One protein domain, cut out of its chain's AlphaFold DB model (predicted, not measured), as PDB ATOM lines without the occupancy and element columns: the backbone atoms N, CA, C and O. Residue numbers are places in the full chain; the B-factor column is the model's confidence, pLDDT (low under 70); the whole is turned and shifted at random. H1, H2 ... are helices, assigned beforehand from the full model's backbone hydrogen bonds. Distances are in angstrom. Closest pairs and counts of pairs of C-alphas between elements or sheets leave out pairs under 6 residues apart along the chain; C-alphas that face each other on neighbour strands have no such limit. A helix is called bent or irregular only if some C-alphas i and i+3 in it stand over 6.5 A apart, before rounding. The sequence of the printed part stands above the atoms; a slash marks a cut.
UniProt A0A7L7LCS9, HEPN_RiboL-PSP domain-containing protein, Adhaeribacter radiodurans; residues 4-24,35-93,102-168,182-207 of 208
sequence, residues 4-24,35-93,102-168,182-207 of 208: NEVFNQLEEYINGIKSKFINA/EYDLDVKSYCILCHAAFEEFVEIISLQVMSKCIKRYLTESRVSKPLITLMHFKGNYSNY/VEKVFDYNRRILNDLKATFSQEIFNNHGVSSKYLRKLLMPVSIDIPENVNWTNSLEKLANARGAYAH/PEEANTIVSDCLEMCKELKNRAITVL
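Overview. This is residues 4 to 24, 35 to 93, 102 to 168 and 182 to 207 of the 208 residues of the protein "HEPN_RiboL-PSP domain-containing protein" of Adhaeribacter radiodurans (UniProt A0A7L7LCS9). One very long helix, H2, is the spine of a rod: H1 and H7 run side by side with one part of it as a three-helix bundle, and H4 runs along its later part, reaching past its end. Short H5 and H3 pack on H2 too, and H6 crosses it steeply near its start. The printed part has 173 residues with seven helices, H1 to H7 in chain order, and no named strand: all helix. It is only just compact, close to loose, with a radius of gyration of the C-alphas of 18.4 A, and spans 71 by 31 by 25 A.

Along the chain. Find C-alpha 35 at (-2.966, -9.758, -9.434); H2 runs 57.9 A to residue 73, irregular where C-alphas 35 and 38 are 7.8 A apart. H1 is residues 4 to 21, H3 78 to 87, H4 105 to 125 over 30.3 A, H5 132 to 142 and H6 150 to 168. H7, residues 182 to 205, runs 35.0 A to C-alpha 205 at (32.131, -34.348, -20.722).

Arrangement. Begin at the hub, H2. Its residues 39 to 57 touch H1 at 7 degrees, opposite ways, closest at C-alphas 39 and 21, 5.1 A. H7 touches H2 at 3 degrees, the same way, closest at C-alphas 182 and 40, 6.2 A. H4 touches residues 56 to 71 of H2 at 6 degrees, opposite ways, closest at C-alphas 124 and 56, 6.3 A. H6 touches H2 at a steep 64 degrees, C-alphas 163 and 45 being closest at 5.3 A. H3 and H5 touch, C-alphas 83 and 141 being closest at 4.4 A. O i to N i+4 pairs are all within hydrogen-bond range except in H2, 34 of 35, and H5, 5 of 7.

Size, cuts and confidence. C-alphas 35 and 102 are farthest apart, 70.6 A. Look for three cuts: 24 to 35, 10.6 A; 93 to 102, 10.6 A; 168 to 182, 21.0 A. No link printed whole is long. Residues 92, 127 to 130 and 167 to 168 have pLDDT under 70.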
ATOM      1  N   ASN A   4      29.710 -27.168 -11.751       96.81
ATOM      2  CA  ASN A   4      28.672 -27.432 -10.756       96.81
ATOM      3  C   ASN A   4      28.410 -26.209  -9.883       96.81
ATOM      4  O   ASN A   4      27.262 -25.913  -9.594       96.81
ATOM      5  N   GLU A   5      29.453 -25.465  -9.521       96.69
ATOM      6  CA  GLU A   5      29.317 -24.233  -8.744       96.69
ATOM      7  C   GLU A   5      28.508 -23.172  -9.507       96.69
ATOM      8  O   GLU A   5      27.582 -22.598  -8.942       96.69
ATOM      9  N   VAL A   6      28.779 -22.984 -10.807       96.81
ATOM     10  CA  VAL A   6      27.994 -22.079 -11.672       96.81
ATOM     11  C   VAL A   6      26.523 -22.510 -11.735       96.81
ATOM     12  O   VAL A   6      25.626 -21.678 -11.635       96.81
ATOM     13  N   PHE A   7      26.258 -23.810 -11.901       98.25
ATOM     14  CA  PHE A   7      24.886 -24.315 -11.977       98.25
ATOM     15  C   PHE A   7      24.140 -24.195 -10.641       98.25
ATOM     16  O   PHE A   7      22.975 -23.816 -10.636       98.25
ATOM     17  N   ASN A   8      24.804 -24.464  -9.516       98.12
ATOM     18  CA  ASN A   8      24.200 -24.309  -8.194       98.12
ATOM     19  C   ASN A   8      23.813 -22.846  -7.933       98.12
ATOM     20  O   ASN A   8      22.724 -22.590  -7.438       98.12
ATOM     21  N   GLN A   9      24.655 -21.885  -8.334       97.81
ATOM     22  CA  GLN A   9      24.324 -20.456  -8.236       97.81
ATOM     23  C   GLN A   9      23.108 -20.082  -9.093       97.81
ATOM     24  O   GLN A   9      22.247 -19.333  -8.633       97.81
ATOM     25  N   LEU A  10      23.002 -20.626 -10.314       98.12
ATOM     26  CA  LEU A  10      21.808 -20.462 -11.147       98.12
ATOM     27  C   LEU A  10      20.566 -21.021 -10.436       98.12
ATOM     28  O   LEU A  10      19.554 -20.334 -10.346       98.12
ATOM     29  N   GLU A  11      20.635 -22.249  -9.927       98.25
ATOM     30  CA  GLU A  11      19.511 -22.907  -9.254       98.25
ATOM     31  C   GLU A  11      19.062 -22.137  -8.001       98.25
ATOM     32  O   GLU A  11      17.870 -21.874  -7.830       98.25
ATOM     33  N   GLU A  12      20.004 -21.703  -7.161       98.31
ATOM     34  CA  GLU A  12      19.737 -20.856  -5.994       98.31
ATOM     35  C   GLU A  12      19.060 -19.538  -6.392       98.31
ATOM     36  O   GLU A  12      18.066 -19.137  -5.778       98.31
ATOM     37  N   TYR A  13      19.549 -18.887  -7.450       98.25
ATOM     38  CA  TYR A  13      18.978 -17.640  -7.948       98.25
ATOM     39  C   TYR A  13      17.544 -17.825  -8.463       98.25
ATOM     40  O   TYR A  13      16.644 -17.092  -8.049       98.25
ATOM     41  N   ILE A  14      17.300 -18.837  -9.302       98.06
ATOM     42  CA  ILE A  14      15.963 -19.148  -9.835       98.06
ATOM     43  C   ILE A  14      14.984 -19.471  -8.701       98.06
ATOM     44  O   ILE A  14      13.866 -18.950  -8.689       98.06
ATOM     45  N   ASN A  15      15.408 -20.256  -7.708       97.75
ATOM     46  CA  ASN A  15      14.595 -20.558  -6.530       97.75
ATOM     47  C   ASN A  15      14.265 -19.296  -5.719       97.75
ATOM     48  O   ASN A  15      13.126 -19.129  -5.274       97.75
ATOM     49  N   GLY A  16      15.222 -18.376  -5.575       97.38
ATOM     50  CA  GLY A  16      15.005 -17.083  -4.928       97.38
ATOM     51  C   GLY A  16      13.969 -16.219  -5.654       97.38
ATOM     52  O   GLY A  16      13.056 -15.687  -5.019       97.38
ATOM     53  N   ILE A  17      14.058 -16.114  -6.985       96.19
ATOM     54  CA  ILE A  17      13.082 -15.361  -7.791       96.19
ATOM     55  C   ILE A  17      11.705 -16.032  -7.712       96.19
ATOM     56  O   ILE A  17      10.710 -15.355  -7.455       96.19
ATOM     57  N   LYS A  18      11.632 -17.358  -7.861       96.00
ATOM     58  CA  LYS A  18      10.378 -18.114  -7.751       96.00
ATOM     59  C   LYS A  18       9.699 -17.883  -6.400       96.00
ATOM     60  O   LYS A  18       8.506 -17.586  -6.352       96.00
ATOM     61  N   SER A  19      10.464 -17.959  -5.310       95.75
ATOM     62  CA  SER A  19       9.938 -17.710  -3.967       95.75
ATOM     63  C   SER A  19       9.392 -16.299  -3.799       95.75
ATOM     64  O   SER A  19       8.447 -16.111  -3.039       95.75
ATOM     65  N   LYS A  20       9.994 -15.315  -4.471       95.12
ATOM     66  CA  LYS A  20       9.610 -13.911  -4.353       95.12
ATOM     67  C   LYS A  20       8.387 -13.549  -5.195       95.12
ATOM     68  O   LYS A  20       7.585 -12.746  -4.738       95.12
ATOM     69  N   PHE A  21       8.275 -14.100  -6.402       93.69
ATOM     70  CA  PHE A  21       7.310 -13.629  -7.399       93.69
ATOM     71  C   PHE A  21       6.223 -14.645  -7.755       93.69
ATOM     72  O   PHE A  21       5.209 -14.251  -8.300       93.69
ATOM     73  N   ILE A  22       6.406 -15.943  -7.495       93.69
ATOM     74  CA  ILE A  22       5.502 -16.976  -8.030       93.69
ATOM     75  C   ILE A  22       4.807 -17.780  -6.934       93.69
ATOM     76  O   ILE A  22       3.618 -18.052  -7.056       93.69
ATOM     77  N   ASN A  23       5.502 -18.142  -5.851       92.69
ATOM     78  CA  ASN A  23       4.954 -19.069  -4.850       92.69
ATOM     79  C   ASN A  23       3.606 -18.623  -4.257       92.69
ATOM     80  O   ASN A  23       2.711 -19.449  -4.129       92.69
ATOM     81  N   ALA A  24       3.439 -17.332  -3.952       89.31
ATOM     82  CA  ALA A  24       2.182 -16.813  -3.407       89.31
ATOM     83  C   ALA A  24       0.998 -16.967  -4.381       89.31
ATOM     84  O   ALA A  24      -0.132 -17.190  -3.951       89.31
ATOM     85  N   GLU A  35      -3.654  -9.540 -10.713       84.94
ATOM     86  CA  GLU A  35      -2.966  -9.758  -9.434       84.94
ATOM     87  C   GLU A  35      -1.570 -10.367  -9.598       84.94
ATOM     88  O   GLU A  35      -0.697 -10.090  -8.777       84.94
ATOM     89  N   TYR A  36      -1.336 -11.162 -10.648       88.12
ATOM     90  CA  TYR A  36      -0.059 -11.856 -10.857       88.12
ATOM     91  C   TYR A  36       0.722 -11.377 -12.088       88.12
ATOM     92  O   TYR A  36       1.897 -11.715 -12.229       88.12
ATOM     93  N   ASP A  37       0.115 -10.595 -12.987       88.12
ATOM     94  CA  ASP A  37       0.690 -10.260 -14.297       88.12
ATOM     95  C   ASP A  37       2.103  -9.658 -14.209       88.12
ATOM     96  O   ASP A  37       3.027 -10.123 -14.879       88.12
ATOM     97  N   LEU A  38       2.308  -8.647 -13.361       88.25
ATOM     98  CA  LEU A  38       3.620  -8.006 -13.211       88.25
ATOM     99  C   LEU A  38       4.662  -8.932 -12.580       88.25
ATOM    100  O   LEU A  38       5.839  -8.885 -12.962       88.25
ATOM    101  N   ASP A  39       4.243  -9.784 -11.650       92.31
ATOM    102  CA  ASP A  39       5.131 -10.720 -10.971       92.31
ATOM    103  C   ASP A  39       5.575 -11.837 -11.919       92.31
ATOM    104  O   ASP A  39       6.772 -12.118 -12.016       92.31
ATOM    105  N   VAL A  40       4.652 -12.399 -12.707       91.81
ATOM    106  CA  VAL A  40       4.970 -13.401 -13.735       91.81
ATOM    107  C   VAL A  40       5.874 -12.812 -14.816       91.81
ATOM    108  O   VAL A  40       6.864 -13.436 -15.210       91.81
ATOM    109  N   LYS A  41       5.600 -11.584 -15.270       90.69
ATOM    110  CA  LYS A  41       6.464 -10.883 -16.232       90.69
ATOM    111  C   LYS A  41       7.879 -10.704 -15.688       90.69
ATOM    112  O   LYS A  41       8.848 -11.007 -16.388       90.69
ATOM    113  N   SER A  42       7.996 -10.251 -14.441       92.00
ATOM    114  CA  SER A  42       9.281 -10.049 -13.765       92.00
ATOM    115  C   SER A  42      10.036 -11.365 -13.595       92.00
ATOM    116  O   SER A  42      11.221 -11.436 -13.921       92.00
ATOM    117  N   TYR A  43       9.343 -12.422 -13.165       94.31
ATOM    118  CA  TYR A  43       9.886 -13.771 -13.048       94.31
ATOM    119  C   TYR A  43      10.470 -14.260 -14.376       94.31
ATOM    120  O   TYR A  43      11.646 -14.610 -14.442       94.31
ATOM    121  N   CYS A  44       9.689 -14.208 -15.456       93.31
ATOM    122  CA  CYS A  44      10.125 -14.652 -16.779       93.31
ATOM    123  C   CYS A  44      11.342 -13.868 -17.293       93.31
ATOM    124  O   CYS A  44      12.284 -14.474 -17.802       93.31
ATOM    125  N   ILE A  45      11.357 -12.537 -17.148       91.62
ATOM    126  CA  ILE A  45      12.473 -11.694 -17.613       91.62
ATOM    127  C   ILE A  45      13.759 -11.993 -16.831       91.62
ATOM    128  O   ILE A  45      14.820 -12.143 -17.438       91.62
ATOM    129  N   LEU A  46      13.677 -12.088 -15.502       94.38
ATOM    130  CA  LEU A  46      14.846 -12.335 -14.657       94.38
ATOM    131  C   LEU A  46      15.407 -13.747 -14.861       94.38
ATOM    132  O   LEU A  46      16.622 -13.909 -14.959       94.38
ATOM    133  N   CYS A  47      14.538 -14.755 -14.979       95.56
ATOM    134  CA  CYS A  47      14.951 -16.124 -15.278       95.56
ATOM    135  C   CYS A  47      15.579 -16.232 -16.673       95.56
ATOM    136  O   CYS A  47      16.606 -16.884 -16.832       95.56
ATOM    137  N   HIS A  48      15.010 -15.553 -17.677       92.81
ATOM    138  CA  HIS A  48      15.580 -15.500 -19.028       92.81
ATOM    139  C   HIS A  48      17.013 -14.952 -19.020       92.81
ATOM    140  O   HIS A  48      17.909 -15.594 -19.566       92.81
ATOM    141  N   ALA A  49      17.241 -13.827 -18.333       92.19
ATOM    142  CA  ALA A  49      18.570 -13.237 -18.191       92.19
ATOM    143  C   ALA A  49      19.554 -14.166 -17.455       92.19
ATOM    144  O   ALA A  49      20.704 -14.290 -17.866       92.19
ATOM    145  N   ALA A  50      19.101 -14.870 -16.413       95.81
ATOM    146  CA  ALA A  50      19.933 -15.823 -15.679       95.81
ATOM    147  C   ALA A  50      20.370 -17.019 -16.538       95.81
ATOM    148  O   ALA A  50      21.525 -17.442 -16.485       95.81
ATOM    149  N   PHE A  51      19.462 -17.562 -17.355       95.88
ATOM    150  CA  PHE A  51      19.802 -18.636 -18.289       95.88
ATOM    151  C   PHE A  51      20.770 -18.165 -19.378       95.88
ATOM    152  O   PHE A  51      21.621 -18.942 -19.809       95.88
ATOM    153  N   GLU A  52      20.669 -16.903 -19.801       93.62
ATOM    154  CA  GLU A  52      21.619 -16.281 -20.728       93.62
ATOM    155  C   GLU A  52      23.019 -16.286 -20.148       93.62
ATOM    156  O   GLU A  52      23.907 -16.947 -20.686       93.62
ATOM    157  N   GLU A  53      23.172 -15.645 -18.994       94.31
ATOM    158  CA  GLU A  53      24.441 -15.534 -18.289       94.31
ATOM    159  C   GLU A  53      25.053 -16.914 -18.019       94.31
ATOM    160  O   GLU A  53      26.244 -17.132 -18.249       94.31
ATOM    161  N   PHE A  54      24.238 -17.890 -17.613       96.31
ATOM    162  CA  PHE A  54      24.696 -19.262 -17.422       96.31
ATOM    163  C   PHE A  54      25.325 -19.852 -18.695       96.31
ATOM    164  O   PHE A  54      26.443 -20.377 -18.648       96.31
ATOM    165  N   VAL A  55      24.628 -19.767 -19.833       95.50
ATOM    166  CA  VAL A  55      25.106 -20.307 -21.117       95.50
ATOM    167  C   VAL A  55      26.384 -19.594 -21.568       95.50
ATOM    168  O   VAL A  55      27.323 -20.242 -22.041       95.50
ATOM    169  N   GLU A  56      26.462 -18.277 -21.383       95.06
ATOM    170  CA  GLU A  56      27.664 -17.489 -21.669       95.06
ATOM    171  C   GLU A  56      28.857 -17.954 -20.832       95.06
ATOM    172  O   GLU A  56      29.929 -18.247 -21.374       95.06
ATOM    173  N   ILE A  57      28.664 -18.087 -19.516       95.69
ATOM    174  CA  ILE A  57      29.711 -18.502 -18.582       95.69
ATOM    175  C   ILE A  57      30.238 -19.889 -18.945       95.69
ATOM    176  O   ILE A  57      31.459 -20.068 -19.024       95.69
ATOM    177  N   ILE A  58      29.369 -20.878 -19.185       96.56
ATOM    178  CA  ILE A  58      29.842 -22.230 -19.514       96.56
ATOM    179  C   ILE A  58      30.616 -22.243 -20.838       96.56
ATOM    180  O   ILE A  58      31.675 -22.873 -20.908       96.56
ATOM    181  N   SER A  59      30.174 -21.493 -21.854       96.31
ATOM    182  CA  SER A  59      30.880 -21.387 -23.133       96.31
ATOM    183  C   SER A  59      32.257 -20.735 -22.971       96.31
ATOM    184  O   SER A  59      33.258 -21.264 -23.467       96.31
ATOM    185  N   LEU A  60      32.346 -19.640 -22.211       96.19
ATOM    186  CA  LEU A  60      33.616 -18.972 -21.903       96.19
ATOM    187  C   LEU A  60      34.574 -19.882 -21.131       96.19
ATOM    188  O   LEU A  60      35.782 -19.903 -21.408       96.19
ATOM    189  N   GLN A  61      34.054 -20.648 -20.171       96.81
ATOM    190  CA  GLN A  61      34.850 -21.587 -19.390       96.81
ATOM    191  C   GLN A  61      35.385 -22.730 -20.250       96.81
ATOM    192  O   GLN A  61      36.564 -23.067 -20.123       96.81
ATOM    193  N   VAL A  62      34.567 -23.310 -21.135       97.81
ATOM    194  CA  VAL A  62      34.998 -24.414 -22.006       97.81
ATOM    195  C   VAL A  62      36.077 -23.952 -22.971       97.81
ATOM    196  O   VAL A  62      37.136 -24.581 -23.033       97.81
ATOM    197  N   MET A  63      35.864 -22.815 -23.639       97.50
ATOM    198  CA  MET A  63      36.873 -22.177 -24.488       97.50
ATOM    199  C   MET A  63      38.176 -21.936 -23.709       97.50
ATOM    200  O   MET A  63      39.263 -22.318 -24.141       97.50
ATOM    201  N   SER A  64      38.087 -21.312 -22.533       96.88
ATOM    202  CA  SER A  64      39.277 -20.969 -21.750       96.88
ATOM    203  C   SER A  64      40.041 -22.211 -21.291       96.88
ATOM    204  O   SER A  64      41.272 -22.227 -21.342       96.88
ATOM    205  N   LYS A  65      39.331 -23.263 -20.864       96.75
ATOM    206  CA  LYS A  65      39.931 -24.529 -20.423       96.75
ATOM    207  C   LYS A  65      40.577 -25.286 -21.587       96.75
ATOM    208  O   LYS A  65      41.691 -25.778 -21.412       96.75
ATOM    209  N   CYS A  66      39.943 -25.358 -22.764       96.88
ATOM    210  CA  CYS A  66      40.515 -26.070 -23.913       96.88
ATOM    211  C   CYS A  66      41.763 -25.367 -24.471       96.88
ATOM    212  O   CYS A  66      42.780 -26.025 -24.687       96.88
ATOM    213  N   ILE A  67      41.734 -24.034 -24.598       97.25
ATOM    214  CA  ILE A  67      42.900 -23.246 -25.018       97.25
ATOM    215  C   ILE A  67      44.032 -23.404 -24.004       97.25
ATOM    216  O   ILE A  67      45.170 -23.667 -24.389       97.25
ATOM    217  N   LYS A  68      43.734 -23.285 -22.701       96.75
ATOM    218  CA  LYS A  68      44.744 -23.443 -21.650       96.75
ATOM    219  C   LYS A  68      45.427 -24.808 -21.740       96.75
ATOM    220  O   LYS A  68      46.649 -24.842 -21.778       96.75
ATOM    221  N   ARG A  69      44.658 -25.900 -21.834       95.56
ATOM    222  CA  ARG A  69      45.199 -27.264 -21.971       95.56
ATOM    223  C   ARG A  69      46.115 -27.413 -23.181       95.56
ATOM    224  O   ARG A  69      47.170 -28.028 -23.065       95.56
ATOM    225  N   TYR A  70      45.764 -26.823 -24.320       96.44
ATOM    226  CA  TYR A  70      46.660 -26.827 -25.473       96.44
ATOM    227  C   TYR A  70      47.963 -26.072 -25.182       96.44
ATOM    228  O   TYR A  70      49.047 -26.608 -25.391       96.44
ATOM    229  N   LEU A  71      47.872 -24.853 -24.646       95.94
ATOM    230  CA  LEU A  71      49.045 -24.012 -24.398       95.94
ATOM    231  C   LEU A  71      49.983 -24.565 -23.317       95.94
ATOM    232  O   LEU A  71      51.180 -24.299 -23.377       95.94
ATOM    233  N   THR A  72      49.464 -25.299 -22.331       95.88
ATOM    234  CA  THR A  72      50.265 -25.818 -21.210       95.88
ATOM    235  C   THR A  72      50.664 -27.280 -21.367       95.88
ATOM    236  O   THR A  72      51.733 -27.664 -20.912       95.88
ATOM    237  N   GLU A  73      49.820 -28.103 -21.992       94.69
ATOM    238  CA  GLU A  73      49.996 -29.563 -22.064       94.69
ATOM    239  C   GLU A  73      50.137 -30.072 -23.506       94.69
ATOM    240  O   GLU A  73      50.332 -31.268 -23.709       94.69
ATOM    241  N   SER A  74      50.010 -29.202 -24.518       92.38
ATOM    242  CA  SER A  74      49.955 -29.583 -25.941       92.38
ATOM    243  C   SER A  74      48.850 -30.599 -26.265       92.38
ATOM    244  O   SER A  74      48.929 -31.333 -27.250       92.38
ATOM    245  N   ARG A  75      47.788 -30.636 -25.448       93.81
ATOM    246  CA  ARG A  75      46.630 -31.512 -25.652       93.81
ATOM    247  C   ARG A  75      45.571 -30.830 -26.506       93.81
ATOM    248  O   ARG A  75      45.057 -29.772 -26.149       93.81
ATOM    249  N   VAL A  76      45.211 -31.478 -27.607       94.56
ATOM    250  CA  VAL A  76      44.083 -31.085 -28.458       94.56
ATOM    251  C   VAL A  76      42.815 -31.752 -27.934       94.56
ATOM    252  O   VAL A  76      42.812 -32.949 -27.660       94.56
ATOM    253  N   SER A  77      41.734 -30.985 -27.800       95.56
ATOM    254  CA  SER A  77      40.418 -31.490 -27.400       95.56
ATOM    255  C   SER A  77      39.364 -31.207 -28.470       95.56
ATOM    256  O   SER A  77      39.550 -30.333 -29.319       95.56
ATOM    257  N   LYS A  78      38.230 -31.919 -28.417       96.19
ATOM    258  CA  LYS A  78      37.099 -31.705 -29.338       96.19
ATOM    259  C   LYS A  78      36.645 -30.226 -29.363       96.19
ATOM    260  O   LYS A  78      36.602 -29.674 -30.464       96.19
ATOM    261  N   PRO A  79      36.458 -29.531 -28.213       97.38
ATOM    262  CA  PRO A  79      36.162 -28.095 -28.200       97.38
ATOM    263  C   PRO A  79      37.199 -27.221 -28.905       97.38
ATOM    264  O   PRO A  79      36.833 -26.213 -29.496       97.38
ATOM    265  N   LEU A  80      38.490 -27.571 -28.845       96.88
ATOM    266  CA  LEU A  80      39.536 -26.793 -29.511       96.88
ATOM    267  C   LEU A  80      39.396 -26.879 -31.036       96.88
ATOM    268  O   LEU A  80      39.466 -25.861 -31.720       96.88
ATOM    269  N   ILE A  81      39.148 -28.087 -31.552       96.19
ATOM    270  CA  ILE A  81      38.956 -28.336 -32.987       96.19
ATOM    271  C   ILE A  81      37.741 -27.558 -33.498       96.19
ATOM    272  O   ILE A  81      37.847 -26.838 -34.490       96.19
ATOM    273  N   THR A  82      36.595 -27.661 -32.816       97.00
ATOM    274  CA  THR A  82      35.381 -26.945 -33.233       97.00
ATOM    275  C   THR A  82      35.530 -25.439 -33.108       97.00
ATOM    276  O   THR A  82      35.053 -24.720 -33.981       97.00
ATOM    277  N   LEU A  83      36.224 -24.950 -32.078       96.31
ATOM    278  CA  LEU A  83      36.435 -23.518 -31.890       96.31
ATOM    279  C   LEU A  83      37.232 -22.950 -33.060       96.31
ATOM    280  O   LEU A  83      36.809 -21.974 -33.676       96.31
ATOM    281  N   MET A  84      38.346 -23.597 -33.409       94.00
ATOM    282  CA  MET A  84      39.136 -23.203 -34.571       94.00
ATOM    283  C   MET A  84      38.309 -23.319 -35.853       94.00
ATOM    284  O   MET A  84      38.305 -22.390 -36.651       94.00
ATOM    285  N   HIS A  85      37.551 -24.396 -36.052       94.19
ATOM    286  CA  HIS A  85      36.727 -24.561 -37.252       94.19
ATOM    287  C   HIS A  85      35.666 -23.458 -37.416       94.19
ATOM    288  O   HIS A  85      35.586 -22.840 -38.473       94.19
ATOM    289  N   PHE A  86      34.870 -23.192 -36.376       92.94
ATOM    290  CA  PHE A  86      33.736 -22.266 -36.453       92.94
ATOM    291  C   PHE A  86      34.121 -20.791 -36.316       92.94
ATOM    292  O   PHE A  86      33.370 -19.931 -36.774       92.94
ATOM    293  N   LYS A  87      35.228 -20.483 -35.633       91.94
ATOM    294  CA  LYS A  87      35.621 -19.102 -35.307       91.94
ATOM    295  C   LYS A  87      36.971 -18.695 -35.887       91.94
ATOM    296  O   LYS A  87      37.299 -17.511 -35.866       91.94
ATOM    297  N   GLY A  88      37.755 -19.648 -36.389       85.88
ATOM    298  CA  GLY A  88      39.061 -19.401 -36.991       85.88
ATOM    299  C   GLY A  88      38.964 -18.462 -38.183       85.88
ATOM    300  O   GLY A  88      38.170 -18.679 -39.095       85.88
ATOM    301  N   ASN A  89      39.813 -17.436 -38.191       81.19
ATOM    302  CA  ASN A  89      40.038 -16.614 -39.370       81.19
ATOM    303  C   ASN A  89      41.312 -17.095 -40.074       81.19
ATOM    304  O   ASN A  89      42.433 -16.811 -39.645       81.19
ATOM    305  N   TYR A  90      41.125 -17.848 -41.153       71.06
ATOM    306  CA  TYR A  90      42.205 -18.457 -41.918       71.06
ATOM    307  C   TYR A  90      42.711 -17.499 -42.998       71.06
ATOM    308  O   TYR A  90      42.491 -17.703 -44.188       71.06
ATOM    309  N   SER A  91      43.417 -16.444 -42.585       72.50
ATOM    310  CA  SER A  91      44.306 -15.754 -43.526       72.50
ATOM    311  C   SER A  91      45.465 -16.693 -43.867       72.50
ATOM    312  O   SER A  91      46.107 -17.222 -42.954       72.50
ATOM    313  N   ASN A  92      45.705 -16.942 -45.158       69.44
ATOM    314  CA  ASN A  92      46.704 -17.915 -45.584       69.44
ATOM    315  C   ASN A  92      48.103 -17.427 -45.180       69.44
ATOM    316  O   ASN A  92      48.673 -16.532 -45.797       69.44
ATOM    317  N   TYR A  93      48.634 -17.988 -44.093       74.06
ATOM    318  CA  TYR A  93      49.964 -17.654 -43.584       74.06
ATOM    319  C   TYR A  93      51.046 -17.937 -44.632       74.06
ATOM    320  O   TYR A  93      52.016 -17.194 -44.705       74.06
ATOM    321  N   VAL A 102      60.961 -18.229 -40.308       75.25
ATOM    322  CA  VAL A 102      59.847 -19.181 -40.201       75.25
ATOM    323  C   VAL A 102      59.346 -19.228 -38.751       75.25
ATOM    324  O   VAL A 102      60.104 -19.568 -37.840       75.25
ATOM    325  N   GLU A 103      58.071 -18.895 -38.525       85.00
ATOM    326  CA  GLU A 103      57.432 -18.994 -37.204       85.00
ATOM    327  C   GLU A 103      57.298 -20.467 -36.786       85.00
ATOM    328  O   GLU A 103      56.989 -21.346 -37.596       85.00
ATOM    329  N   LYS A 104      57.500 -20.769 -35.497       89.06
ATOM    330  CA  LYS A 104      57.214 -22.113 -34.980       89.06
ATOM    331  C   LYS A 104      55.705 -22.346 -34.981       89.06
ATOM    332  O   LYS A 104      54.938 -21.490 -34.551       89.06
ATOM    333  N   VAL A 105      55.284 -23.561 -35.327       89.06
ATOM    334  CA  VAL A 105      53.862 -23.965 -35.344       89.06
ATOM    335  C   VAL A 105      53.148 -23.658 -34.021       89.06
ATOM    336  O   VAL A 105      52.000 -23.220 -34.023       89.06
ATOM    337  N   PHE A 106      53.823 -23.851 -32.884       91.12
ATOM    338  CA  PHE A 106      53.253 -23.533 -31.574       91.12
ATOM    339  C   PHE A 106      52.980 -22.034 -31.396       91.12
ATOM    340  O   PHE A 106      51.906 -21.674 -30.919       91.12
ATOM    341  N   ASP A 107      53.918 -21.171 -31.790       90.06
ATOM    342  CA  ASP A 107      53.778 -19.717 -31.654       90.06
ATOM    343  C   ASP A 107      52.670 -19.189 -32.576       90.06
ATOM    344  O   ASP A 107      51.802 -18.437 -32.121       90.06
ATOM    345  N   TYR A 108      52.604 -19.720 -33.804       89.19
ATOM    346  CA  TYR A 108      51.514 -19.460 -34.744       89.19
ATOM    347  C   TYR A 108      50.152 -19.814 -34.128       89.19
ATOM    348  O   TYR A 108      49.254 -18.969 -34.044       89.19
ATOM    349  N   ASN A 109      50.004 -21.047 -33.630       91.44
ATOM    350  CA  ASN A 109      48.758 -21.506 -33.019       91.44
ATOM    351  C   ASN A 109      48.419 -20.703 -31.761       91.44
ATOM    352  O   ASN A 109      47.268 -20.325 -31.568       91.44
ATOM    353  N   ARG A 110      49.404 -20.390 -30.912       92.75
ATOM    354  CA  ARG A 110      49.202 -19.584 -29.702       92.75
ATOM    355  C   ARG A 110      48.642 -18.206 -30.034       92.75
ATOM    356  O   ARG A 110      47.715 -17.765 -29.355       92.75
ATOM    357  N   ARG A 111      49.171 -17.533 -31.059       91.00
ATOM    358  CA  ARG A 111      48.656 -16.235 -31.516       91.00
ATOM    359  C   ARG A 111      47.205 -16.355 -31.984       91.00
ATOM    360  O   ARG A 111      46.352 -15.648 -31.461       91.00
ATOM    361  N   ILE A 112      46.915 -17.310 -32.872       91.94
ATOM    362  CA  ILE A 112      45.552 -17.549 -33.376       91.94
ATOM    363  C   ILE A 112      44.570 -17.850 -32.236       91.94
ATOM    364  O   ILE A 112      43.469 -17.311 -32.212       91.94
ATOM    365  N   LEU A 113      44.960 -18.675 -31.263       95.00
ATOM    366  CA  LEU A 113      44.109 -19.010 -30.121       95.00
ATOM    367  C   LEU A 113      43.876 -17.818 -29.182       95.00
ATOM    368  O   LEU A 113      42.787 -17.698 -28.623       95.00
ATOM    369  N   ASN A 114      44.854 -16.925 -29.012       93.69
ATOM    370  CA  ASN A 114      44.658 -15.688 -28.251       93.69
ATOM    371  C   ASN A 114      43.684 -14.739 -28.960       93.69
ATOM    372  O   ASN A 114      42.789 -14.201 -28.306       93.69
ATOM    373  N   ASP A 115      43.820 -14.589 -30.279       92.56
ATOM    374  CA  ASP A 115      42.910 -13.777 -31.093       92.56
ATOM    375  C   ASP A 115      41.483 -14.339 -31.016       92.56
ATOM    376  O   ASP A 115      40.541 -13.610 -30.711       92.56
ATOM    377  N   LEU A 116      41.332 -15.660 -31.182       94.25
ATOM    378  CA  LEU A 116      40.060 -16.373 -31.030       94.25
ATOM    379  C   LEU A 116      39.434 -16.186 -29.654       94.25
ATOM    380  O   LEU A 116      38.225 -15.992 -29.541       94.25
ATOM    381  N   LYS A 117      40.249 -16.249 -28.598       95.06
ATOM    382  CA  LYS A 117      39.770 -16.027 -27.238       95.06
ATOM    383  C   LYS A 117      39.188 -14.627 -27.090       95.06
ATOM    384  O   LYS A 117      38.118 -14.484 -26.501       95.06
ATOM    385  N   ALA A 118      39.876 -13.610 -27.605       93.75
ATOM    386  CA  ALA A 118      39.423 -12.228 -27.526       93.75
ATOM    387  C   ALA A 118      38.128 -12.012 -28.323       93.75
ATOM    388  O   ALA A 118      37.148 -11.512 -27.770       93.75
ATOM    389  N   THR A 119      38.093 -12.449 -29.585       92.69
ATOM    390  CA  THR A 119      36.934 -12.250 -30.466       92.69
ATOM    391  C   THR A 119      35.715 -13.029 -29.992       92.69
ATOM    392  O   THR A 119      34.634 -12.454 -29.893       92.69
ATOM    393  N   PHE A 120      35.870 -14.304 -29.624       93.88
ATOM    394  CA  PHE A 120      34.744 -15.108 -29.154       93.88
ATOM    395  C   PHE A 120      34.204 -14.610 -27.811       93.88
ATOM    396  O   PHE A 120      32.989 -14.570 -27.631       93.88
ATOM    397  N   SER A 121      35.074 -14.149 -26.902       93.19
ATOM    398  CA  SER A 121      34.614 -13.516 -25.657       93.19
ATOM    399  C   SER A 121      33.794 -12.261 -25.948       93.19
ATOM    400  O   SER A 121      32.708 -12.096 -25.404       93.19
ATOM    401  N   GLN A 122      34.272 -11.394 -26.844       90.56
ATOM    402  CA  GLN A 122      33.563 -10.171 -27.217       90.56
ATOM    403  C   GLN A 122      32.226 -10.458 -27.923       90.56
ATOM    404  O   GLN A 122      31.239  -9.767 -27.682       90.56
ATOM    405  N   GLU A 123      32.168 -11.482 -28.777       88.56
ATOM    406  CA  GLU A 123      30.926 -11.923 -29.420       88.56
ATOM    407  C   GLU A 123      29.886 -12.449 -28.433       88.56
ATOM    408  O   GLU A 123      28.696 -12.318 -28.718       88.56
ATOM    409  N   ILE A 124      30.328 -13.071 -27.336       87.00
ATOM    410  CA  ILE A 124      29.461 -13.513 -26.244       87.00
ATOM    411  C   ILE A 124      28.859 -12.284 -25.554       87.00
ATOM    412  O   ILE A 124      27.650 -12.114 -25.612       87.00
ATOM    413  N   PHE A 125      29.691 -11.361 -25.058       80.12
ATOM    414  CA  PHE A 125      29.221 -10.170 -24.332       80.12
ATOM    415  C   PHE A 125      28.296  -9.245 -25.142       80.12
ATOM    416  O   PHE A 125      27.424  -8.591 -24.577       80.12
ATOM    417  N   ASN A 126      28.492  -9.152 -26.460       75.56
ATOM    418  CA  ASN A 126      27.718  -8.250 -27.323       75.56
ATOM    419  C   ASN A 126      26.411  -8.860 -27.853       75.56
ATOM    420  O   ASN A 126      25.734  -8.243 -28.678       75.56
ATOM    421  N   ASN A 127      26.081 -10.094 -27.478       64.44
ATOM    422  CA  ASN A 127      24.929 -10.802 -28.009       64.44
ATOM    423  C   ASN A 127      23.869 -10.926 -26.918       64.44
ATOM    424  O   ASN A 127      24.121 -11.546 -25.900       64.44
ATOM    425  N   HIS A 128      22.684 -10.362 -27.146       66.69
ATOM    426  CA  HIS A 128      21.603 -10.375 -26.161       66.69
ATOM    427  C   HIS A 128      20.464 -11.282 -26.619       66.69
ATOM    428  O   HIS A 128      19.969 -11.148 -27.741       66.69
ATOM    429  N   GLY A 129      19.979 -12.140 -25.729       64.88
ATOM    430  CA  GLY A 129      18.802 -12.980 -25.927       64.88
ATOM    431  C   GLY A 129      19.088 -14.478 -26.064       64.88
ATOM    432  O   GLY A 129      19.494 -14.925 -27.137       64.88
ATOM    433  N   VAL A 130      18.708 -15.290 -25.071       66.31
ATOM    434  CA  VAL A 130      18.635 -16.756 -25.230       66.31
ATOM    435  C   VAL A 130      17.537 -17.140 -26.215       66.31
ATOM    436  O   VAL A 130      16.354 -16.950 -25.959       66.31
ATOM    437  N   SER A 131      17.944 -17.699 -27.349       75.81
ATOM    438  CA  SER A 131      17.106 -18.313 -28.379       75.81
ATOM    439  C   SER A 131      17.831 -19.529 -28.954       75.81
ATOM    440  O   SER A 131      19.051 -19.643 -28.829       75.81
ATOM    441  N   SER A 132      17.131 -20.405 -29.675       80.44
ATOM    442  CA  SER A 132      17.744 -21.558 -30.355       80.44
ATOM    443  C   SER A 132      18.915 -21.156 -31.271       80.44
ATOM    444  O   SER A 132      19.940 -21.838 -31.333       80.44
ATOM    445  N   LYS A 133      18.817 -20.001 -31.947       83.56
ATOM    446  CA  LYS A 133      19.900 -19.437 -32.775       83.56
ATOM    447  C   LYS A 133      21.091 -18.978 -31.928       83.56
ATOM    448  O   LYS A 133      22.240 -19.200 -32.312       83.56
ATOM    449  N   TYR A 134      20.815 -18.345 -30.794       85.38
ATOM    450  CA  TYR A 134      21.828 -17.878 -29.852       85.38
ATOM    451  C   TYR A 134      22.591 -19.048 -29.222       85.38
ATOM    452  O   TYR A 134      23.820 -19.074 -29.287       85.38
ATOM    453  N   LEU A 135      21.874 -20.071 -28.743       90.50
ATOM    454  CA  LEU A 135      22.474 -21.290 -28.202       90.50
ATOM    455  C   LEU A 135      23.433 -21.936 -29.205       90.50
ATOM    456  O   LEU A 135      24.559 -22.269 -28.851       90.50
ATOM    457  N   ARG A 136      23.042 -22.041 -30.484       91.25
ATOM    458  CA  ARG A 136      23.921 -22.589 -31.534       91.25
ATOM    459  C   ARG A 136      25.202 -21.775 -31.687       91.25
ATOM    460  O   ARG A 136      26.283 -22.353 -31.775       91.25
ATOM    461  N   LYS A 137      25.092 -20.442 -31.694       91.25
ATOM    462  CA  LYS A 137      26.239 -19.535 -31.848       91.25
ATOM    463  C   LYS A 137      27.237 -19.659 -30.691       91.25
ATOM    464  O   LYS A 137      28.428 -19.474 -30.937       91.25
ATOM    465  N   LEU A 138      26.773 -19.964 -29.477       93.75
ATOM    466  CA  LEU A 138      27.627 -20.056 -28.289       93.75
ATOM    467  C   LEU A 138      28.132 -21.466 -27.981       93.75
ATOM    468  O   LEU A 138      29.261 -21.609 -27.519       93.75
ATOM    469  N   LEU A 139      27.325 -22.500 -28.218       95.69
ATOM    470  CA  LEU A 139      27.609 -23.862 -27.758       95.69
ATOM    471  C   LEU A 139      28.327 -24.712 -28.812       95.69
ATOM    472  O   LEU A 139      29.266 -25.436 -28.478       95.69
ATOM    473  N   MET A 140      27.972 -24.574 -30.095       95.50
ATOM    474  CA  MET A 140      28.617 -25.350 -31.165       95.50
ATOM    475  C   MET A 140      30.125 -25.072 -31.289       95.50
ATOM    476  O   MET A 140      30.885 -26.037 -31.411       95.50
ATOM    477  N   PRO A 141      30.614 -23.812 -31.203       96.06
ATOM    478  CA  PRO A 141      32.054 -23.549 -31.232       96.06
ATOM    479  C   PRO A 141      32.816 -24.254 -30.108       96.06
ATOM    480  O   PRO A 141      33.970 -24.621 -30.291       96.06
ATOM    481  N   VAL A 142      32.171 -24.512 -28.971       97.19
ATOM    482  CA  VAL A 142      32.781 -25.185 -27.817       97.19
ATOM    483  C   VAL A 142      32.388 -26.662 -27.709       97.19
ATOM    484  O   VAL A 142      32.578 -27.273 -26.661       97.19
ATOM    485  N   SER A 143      31.896 -27.258 -28.803       97.69
ATOM    486  CA  SER A 143      31.508 -28.674 -28.897       97.69
ATOM    487  C   SER A 143      30.389 -29.120 -27.952       97.69
ATOM    488  O   SER A 143      30.237 -30.322 -27.730       97.69
ATOM    489  N   ILE A 144      29.603 -28.195 -27.400       97.56
ATOM    490  CA  ILE A 144      28.438 -28.552 -26.593       97.56
ATOM    491  C   ILE A 144      27.237 -28.681 -27.523       97.56
ATOM    492  O   ILE A 144      26.780 -27.708 -28.122       97.56
ATOM    493  N   ASP A 145      26.719 -29.899 -27.631       94.38
ATOM    494  CA  ASP A 145      25.511 -30.164 -28.398       94.38
ATOM    495  C   ASP A 145      24.284 -29.690 -27.614       94.38
ATOM    496  O   ASP A 145      24.139 -29.990 -26.424       94.38
ATOM    497  N   ILE A 146      23.376 -28.989 -28.289       92.50
ATOM    498  CA  ILE A 146      22.088 -28.592 -27.712       92.50
ATOM    499  C   ILE A 146      21.237 -29.861 -27.527       92.50
ATOM    500  O   ILE A 146      21.130 -30.641 -28.473       92.50
ATOM    501  N   PRO A 147      20.654 -30.110 -26.342       91.75
ATOM    502  CA  PRO A 147      19.824 -31.288 -26.118       91.75
ATOM    503  C   PRO A 147      18.615 -31.334 -27.059       91.75
ATOM    504  O   PRO A 147      17.886 -30.353 -27.193       91.75
ATOM    505  N   GLU A 148      18.371 -32.492 -27.670       88.50
ATOM    506  CA  GLU A 148      17.224 -32.731 -28.552       88.50
ATOM    507  C   GLU A 148      15.974 -33.067 -27.724       88.50
ATOM    508  O   GLU A 148      15.477 -34.190 -27.724       88.50
ATOM    509  N   ASN A 149      15.483 -32.088 -26.962       93.12
ATOM    510  CA  ASN A 149      14.236 -32.197 -26.212       93.12
ATOM    511  C   ASN A 149      13.255 -31.122 -26.695       93.12
ATOM    512  O   ASN A 149      13.500 -29.919 -26.559       93.12
ATOM    513  N   VAL A 150      12.138 -31.571 -27.273       90.62
ATOM    514  CA  VAL A 150      11.113 -30.695 -27.856       90.62
ATOM    515  C   VAL A 150      10.468 -29.813 -26.787       90.62
ATOM    516  O   VAL A 150      10.251 -28.632 -27.038       90.62
ATOM    517  N   ASN A 151      10.228 -30.340 -25.582       92.62
ATOM    518  CA  ASN A 151       9.608 -29.571 -24.501       92.62
ATOM    519  C   ASN A 151      10.524 -28.434 -24.047       92.62
ATOM    520  O   ASN A 151      10.096 -27.286 -24.004       92.62
ATOM    521  N   TRP A 152      11.806 -28.725 -23.819       94.44
ATOM    522  CA  TRP A 152      12.782 -27.704 -23.417       94.44
ATOM    523  C   TRP A 152      12.960 -26.623 -24.478       94.44
ATOM    524  O   TRP A 152      13.007 -25.440 -24.154       94.44
ATOM    525  N   THR A 153      13.010 -27.018 -25.752       90.12
ATOM    526  CA  THR A 153      13.145 -26.068 -26.862       90.12
ATOM    527  C   THR A 153      11.915 -25.162 -26.958       90.12
ATOM    528  O   THR A 153      12.057 -23.946 -27.064       90.12
ATOM    529  N   ASN A 154      10.714 -25.733 -26.836       92.12
ATOM    530  CA  ASN A 154       9.468 -24.968 -26.837       92.12
ATOM    531  C   ASN A 154       9.390 -24.008 -25.640       92.12
ATOM    532  O   ASN A 154       9.007 -22.851 -25.807       92.12
ATOM    533  N   SER A 155       9.770 -24.461 -24.444       94.44
ATOM    534  CA  SER A 155       9.794 -23.636 -23.233       94.44
ATOM    535  C   SER A 155      10.802 -22.489 -23.356       94.44
ATOM    536  O   SER A 155      10.463 -21.342 -23.063       94.44
ATOM    537  N   LEU A 156      11.991 -22.744 -23.906       92.19
ATOM    538  CA  LEU A 156      12.978 -21.702 -24.186       92.19
ATOM    539  C   LEU A 156      12.440 -20.646 -25.161       92.19
ATOM    540  O   LEU A 156      12.606 -19.446 -24.934       92.19
ATOM    541  N   GLU A 157      11.775 -21.071 -26.236       90.19
ATOM    542  CA  GLU A 157      11.175 -20.158 -27.212       90.19
ATOM    543  C   GLU A 157      10.032 -19.340 -26.605       90.19
ATOM    544  O   GLU A 157       9.961 -18.129 -26.828       90.19
ATOM    545  N   LYS A 158       9.176 -19.958 -25.782       90.44
ATOM    546  CA  LYS A 158       8.143 -19.241 -25.022       90.44
ATOM    547  C   LYS A 158       8.758 -18.189 -24.099       90.44
ATOM    548  O   LYS A 158       8.300 -17.049 -24.110       90.44
ATOM    549  N   LEU A 159       9.813 -18.534 -23.364       90.19
ATOM    550  CA  LEU A 159      10.487 -17.619 -22.442       90.19
ATOM    551  C   LEU A 159      11.152 -16.441 -23.179       90.19
ATOM    552  O   LEU A 159      11.016 -15.287 -22.770       90.19
ATOM    553  N   ALA A 160      11.810 -16.712 -24.308       87.25
ATOM    554  CA  ALA A 160      12.412 -15.685 -25.159       87.25
ATOM    555  C   ALA A 160      11.360 -14.724 -25.741       87.25
ATOM    556  O   ALA A 160      11.547 -13.502 -25.742       87.25
ATOM    557  N   ASN A 161      10.229 -15.270 -26.197       83.69
ATOM    558  CA  ASN A 161       9.106 -14.488 -26.709       83.69
ATOM    559  C   ASN A 161       8.443 -13.658 -25.606       83.69
ATOM    560  O   ASN A 161       8.120 -12.494 -25.845       83.69
ATOM    561  N   ALA A 162       8.284 -14.222 -24.406       80.69
ATOM    562  CA  ALA A 162       7.760 -13.526 -23.235       80.69
ATOM    563  C   ALA A 162       8.628 -12.308 -22.889       80.69
ATOM    564  O   ALA A 162       8.111 -11.197 -22.806       80.69
ATOM    565  N   ARG A 163       9.960 -12.463 -22.828       77.25
ATOM    566  CA  ARG A 163      10.892 -11.339 -22.625       77.25
ATOM    567  C   ARG A 163      10.720 -10.250 -23.690       77.25
ATOM    568  O   ARG A 163      10.618  -9.073 -23.351       77.25
ATOM    569  N   GLY A 164      10.655 -10.631 -24.968       70.69
ATOM    570  CA  GLY A 164      10.460  -9.683 -26.070       70.69
ATOM    571  C   GLY A 164       9.120  -8.941 -26.005       70.69
ATOM    572  O   GLY A 164       9.071  -7.729 -26.207       70.69
ATOM    573  N   ALA A 165       8.038  -9.651 -25.691       70.19
ATOM    574  CA  ALA A 165       6.701  -9.088 -25.546       70.19
ATOM    575  C   ALA A 165       6.605  -8.123 -24.357       70.19
ATOM    576  O   ALA A 165       6.150  -6.990 -24.512       70.19
ATOM    577  N   TYR A 166       7.083  -8.545 -23.188       74.56
ATOM    578  CA  TYR A 166       6.943  -7.791 -21.946       74.56
ATOM    579  C   TYR A 166       7.841  -6.551 -21.902       74.56
ATOM    580  O   TYR A 166       7.419  -5.517 -21.395       74.56
ATOM    581  N   ALA A 167       9.047  -6.618 -22.477       60.81
ATOM    582  CA  ALA A 167       9.987  -5.498 -22.457       60.81
ATOM    583  C   ALA A 167       9.724  -4.443 -23.548       60.81
ATOM    584  O   ALA A 167      10.037  -3.272 -23.346       60.81
ATOM    585  N   HIS A 168       9.169  -4.829 -24.707       56.25
ATOM    586  CA  HIS A 168       9.140  -3.948 -25.886       56.25
ATOM    587  C   HIS A 168       7.747  -3.560 -26.396       56.25
ATOM    588  O   HIS A 168       7.666  -2.690 -27.259       56.25
ATOM    589  N   PRO A 182       0.776 -18.391 -13.597       91.81
ATOM    590  CA  PRO A 182       1.916 -18.690 -12.728       91.81
ATOM    591  C   PRO A 182       2.433 -20.135 -12.857       91.81
ATOM    592  O   PRO A 182       3.648 -20.362 -12.880       91.81
ATOM    593  N   GLU A 183       1.540 -21.118 -13.000       92.94
ATOM    594  CA  GLU A 183       1.881 -22.534 -13.186       92.94
ATOM    595  C   GLU A 183       2.577 -22.787 -14.525       92.94
ATOM    596  O   GLU A 183       3.554 -23.546 -14.592       92.94
ATOM    597  N   GLU A 184       2.097 -22.146 -15.595       92.75
ATOM    598  CA  GLU A 184       2.700 -22.265 -16.921       92.75
ATOM    599  C   GLU A 184       4.094 -21.631 -16.919       92.75
ATOM    600  O   GLU A 184       5.060 -22.264 -17.353       92.75
ATOM    601  N   ALA A 185       4.233 -20.425 -16.358       93.62
ATOM    602  CA  ALA A 185       5.520 -19.752 -16.224       93.62
ATOM    603  C   ALA A 185       6.518 -20.584 -15.400       93.62
ATOM    604  O   ALA A 185       7.679 -20.742 -15.790       93.62
ATOM    605  N   ASN A 186       6.071 -21.177 -14.288       95.50
ATOM    606  CA  ASN A 186       6.902 -22.057 -13.473       95.50
ATOM    607  C   ASN A 186       7.344 -23.319 -14.235       95.50
ATOM    608  O   ASN A 186       8.503 -23.722 -14.121       95.50
ATOM    609  N   THR A 187       6.457 -23.920 -15.030       96.50
ATOM    610  CA  THR A 187       6.777 -25.089 -15.867       96.50
ATOM    611  C   THR A 187       7.832 -24.737 -16.915       96.50
ATOM    612  O   THR A 187       8.857 -25.410 -17.007       96.50
ATOM    613  N   ILE A 188       7.641 -23.624 -17.631       95.94
ATOM    614  CA  ILE A 188       8.575 -23.129 -18.652       95.94
ATOM    615  C   ILE A 188       9.977 -22.906 -18.071       95.94
ATOM    616  O   ILE A 188      10.975 -23.330 -18.658       95.94
ATOM    617  N   VAL A 189      10.069 -22.245 -16.912       96.56
ATOM    618  CA  VAL A 189      11.360 -21.976 -16.261       96.56
ATOM    619  C   VAL A 189      12.006 -23.268 -15.754       96.56
ATOM    620  O   VAL A 189      13.216 -23.433 -15.907       96.56
ATOM    621  N   SER A 190      11.220 -24.207 -15.221       97.44
ATOM    622  CA  SER A 190      11.729 -25.509 -14.763       97.44
ATOM    623  C   SER A 190      12.319 -26.329 -15.917       97.44
ATOM    624  O   SER A 190      13.414 -26.875 -15.786       97.44
ATOM    625  N   ASP A 191      11.657 -26.348 -17.078       97.44
ATOM    626  CA  ASP A 191      12.174 -26.984 -18.296       97.44
ATOM    627  C   ASP A 191      13.512 -26.376 -18.742       97.44
ATOM    628  O   ASP A 191      14.452 -27.094 -19.089       97.44
ATOM    629  N   CYS A 192      13.620 -25.044 -18.716       96.62
ATOM    630  CA  CYS A 192      14.851 -24.342 -19.082       96.62
ATOM    631  C   CYS A 192      15.992 -24.623 -18.089       96.62
ATOM    632  O   CYS A 192      17.149 -24.752 -18.499       96.62
ATOM    633  N   LEU A 193      15.684 -24.761 -16.797       98.06
ATOM    634  CA  LEU A 193      16.664 -25.112 -15.770       98.06
ATOM    635  C   LEU A 193      17.202 -26.539 -15.966       98.06
ATOM    636  O   LEU A 193      18.417 -26.746 -15.928       98.06
ATOM    637  N   GLU A 194      16.331 -27.510 -16.259       98.19
ATOM    638  CA  GLU A 194      16.754 -28.881 -16.586       98.19
ATOM    639  C   GLU A 194      17.588 -28.930 -17.876       98.19
ATOM    640  O   GLU A 194      18.602 -29.630 -17.942       98.19
ATOM    641  N   MET A 195      17.254 -28.111 -18.877       96.88
ATOM    642  CA  MET A 195      18.105 -27.946 -20.056       96.88
ATOM    643  C   MET A 195      19.502 -27.419 -19.684       96.88
ATOM    644  O   MET A 195      20.506 -27.955 -20.156       96.88
ATOM    645  N   CYS A 196      19.596 -26.409 -18.812       97.50
ATOM    646  CA  CYS A 196      20.877 -25.869 -18.337       97.50
ATOM    647  C   CYS A 196      21.708 -26.916 -17.581       97.50
ATOM    648  O   CYS A 196      22.929 -26.993 -17.752       97.50
ATOM    649  N   LYS A 197      21.053 -27.776 -16.798       98.19
ATOM    650  CA  LYS A 197      21.690 -28.901 -16.101       98.19
ATOM    651  C   LYS A 197      22.308 -29.899 -17.073       98.19
ATOM    652  O   LYS A 197      23.433 -30.356 -16.860       98.19
ATOM    653  N   GLU A 198      21.609 -30.211 -18.159       98.00
ATOM    654  CA  GLU A 198      22.136 -31.079 -19.208       98.00
ATOM    655  C   GLU A 198      23.301 -30.414 -19.959       98.00
ATOM    656  O   GLU A 198      24.335 -31.047 -20.190       98.00
ATOM    657  N   LEU A 199      23.203 -29.117 -20.266       97.50
ATOM    658  CA  LEU A 199      24.304 -28.356 -20.869       97.50
ATOM    659  C   LEU A 199      25.559 -28.361 -19.986       97.50
ATOM    660  O   LEU A 199      26.662 -28.571 -20.493       97.50
ATOM    661  N   LYS A 200      25.399 -28.210 -18.666       97.38
ATOM    662  CA  LYS A 200      26.487 -28.358 -17.688       97.38
ATOM    663  C   LYS A 200      27.151 -29.732 -17.791       97.38
ATOM    664  O   LYS A 200      28.376 -29.819 -17.867       97.38
ATOM    665  N   ASN A 201      26.365 -30.811 -17.799       97.56
ATOM    666  CA  ASN A 201      26.897 -32.176 -17.887       97.56
ATOM    667  C   ASN A 201      27.696 -32.377 -19.182       97.56
ATOM    668  O   ASN A 201      28.795 -32.933 -19.162       97.56
ATOM    669  N   ARG A 202      27.190 -31.861 -20.306       97.38
ATOM    670  CA  ARG A 202      27.895 -31.895 -21.595       97.38
ATOM    671  C   ARG A 202      29.186 -31.078 -21.565       97.38
ATOM    672  O   ARG A 202      30.202 -31.566 -22.050       97.38
ATOM    673  N   ALA A 203      29.181 -29.893 -20.949       97.06
ATOM    674  CA  ALA A 203      30.369 -29.053 -20.784       97.06
ATOM    675  C   ALA A 203      31.496 -29.768 -20.015       97.06
ATOM    676  O   ALA A 203      32.667 -29.653 -20.379       97.06
ATOM    677  N   ILE A 204      31.142 -30.542 -18.984       96.31
ATOM    678  CA  ILE A 204      32.089 -31.389 -18.248       96.31
ATOM    679  C   ILE A 204      32.637 -32.486 -19.167       96.31
ATOM    680  O   ILE A 204      33.852 -32.632 -19.288       96.31
ATOM    681  N   THR A 205      31.758 -33.216 -19.859       96.00
ATOM    682  CA  THR A 205      32.131 -34.348 -20.722       96.00
ATOM    683  C   THR A 205      33.059 -33.952 -21.868       96.00
ATOM    684  O   THR A 205      34.017 -34.663 -22.147       96.00
ATOM    685  N   VAL A 206      32.838 -32.807 -22.524       95.75
ATOM    686  CA  VAL A 206      33.689 -32.371 -23.657       95.75
ATOM    687  C   VAL A 206      35.095 -31.934 -23.231       95.75
ATOM    688  O   VAL A 206      35.970 -31.734 -24.079       95.75
ATOM    689  N   LEU A 207      35.309 -31.763 -21.925       91.38
ATOM    690  CA  LEU A 207      36.593 -31.459 -21.305       91.38
ATOM    691  C   LEU A 207      37.165 -32.635 -20.504       91.38
ATOM    692  O   LEU A 207      38.228 -32.466 -19.906       91.38
TER     693      LEU A 207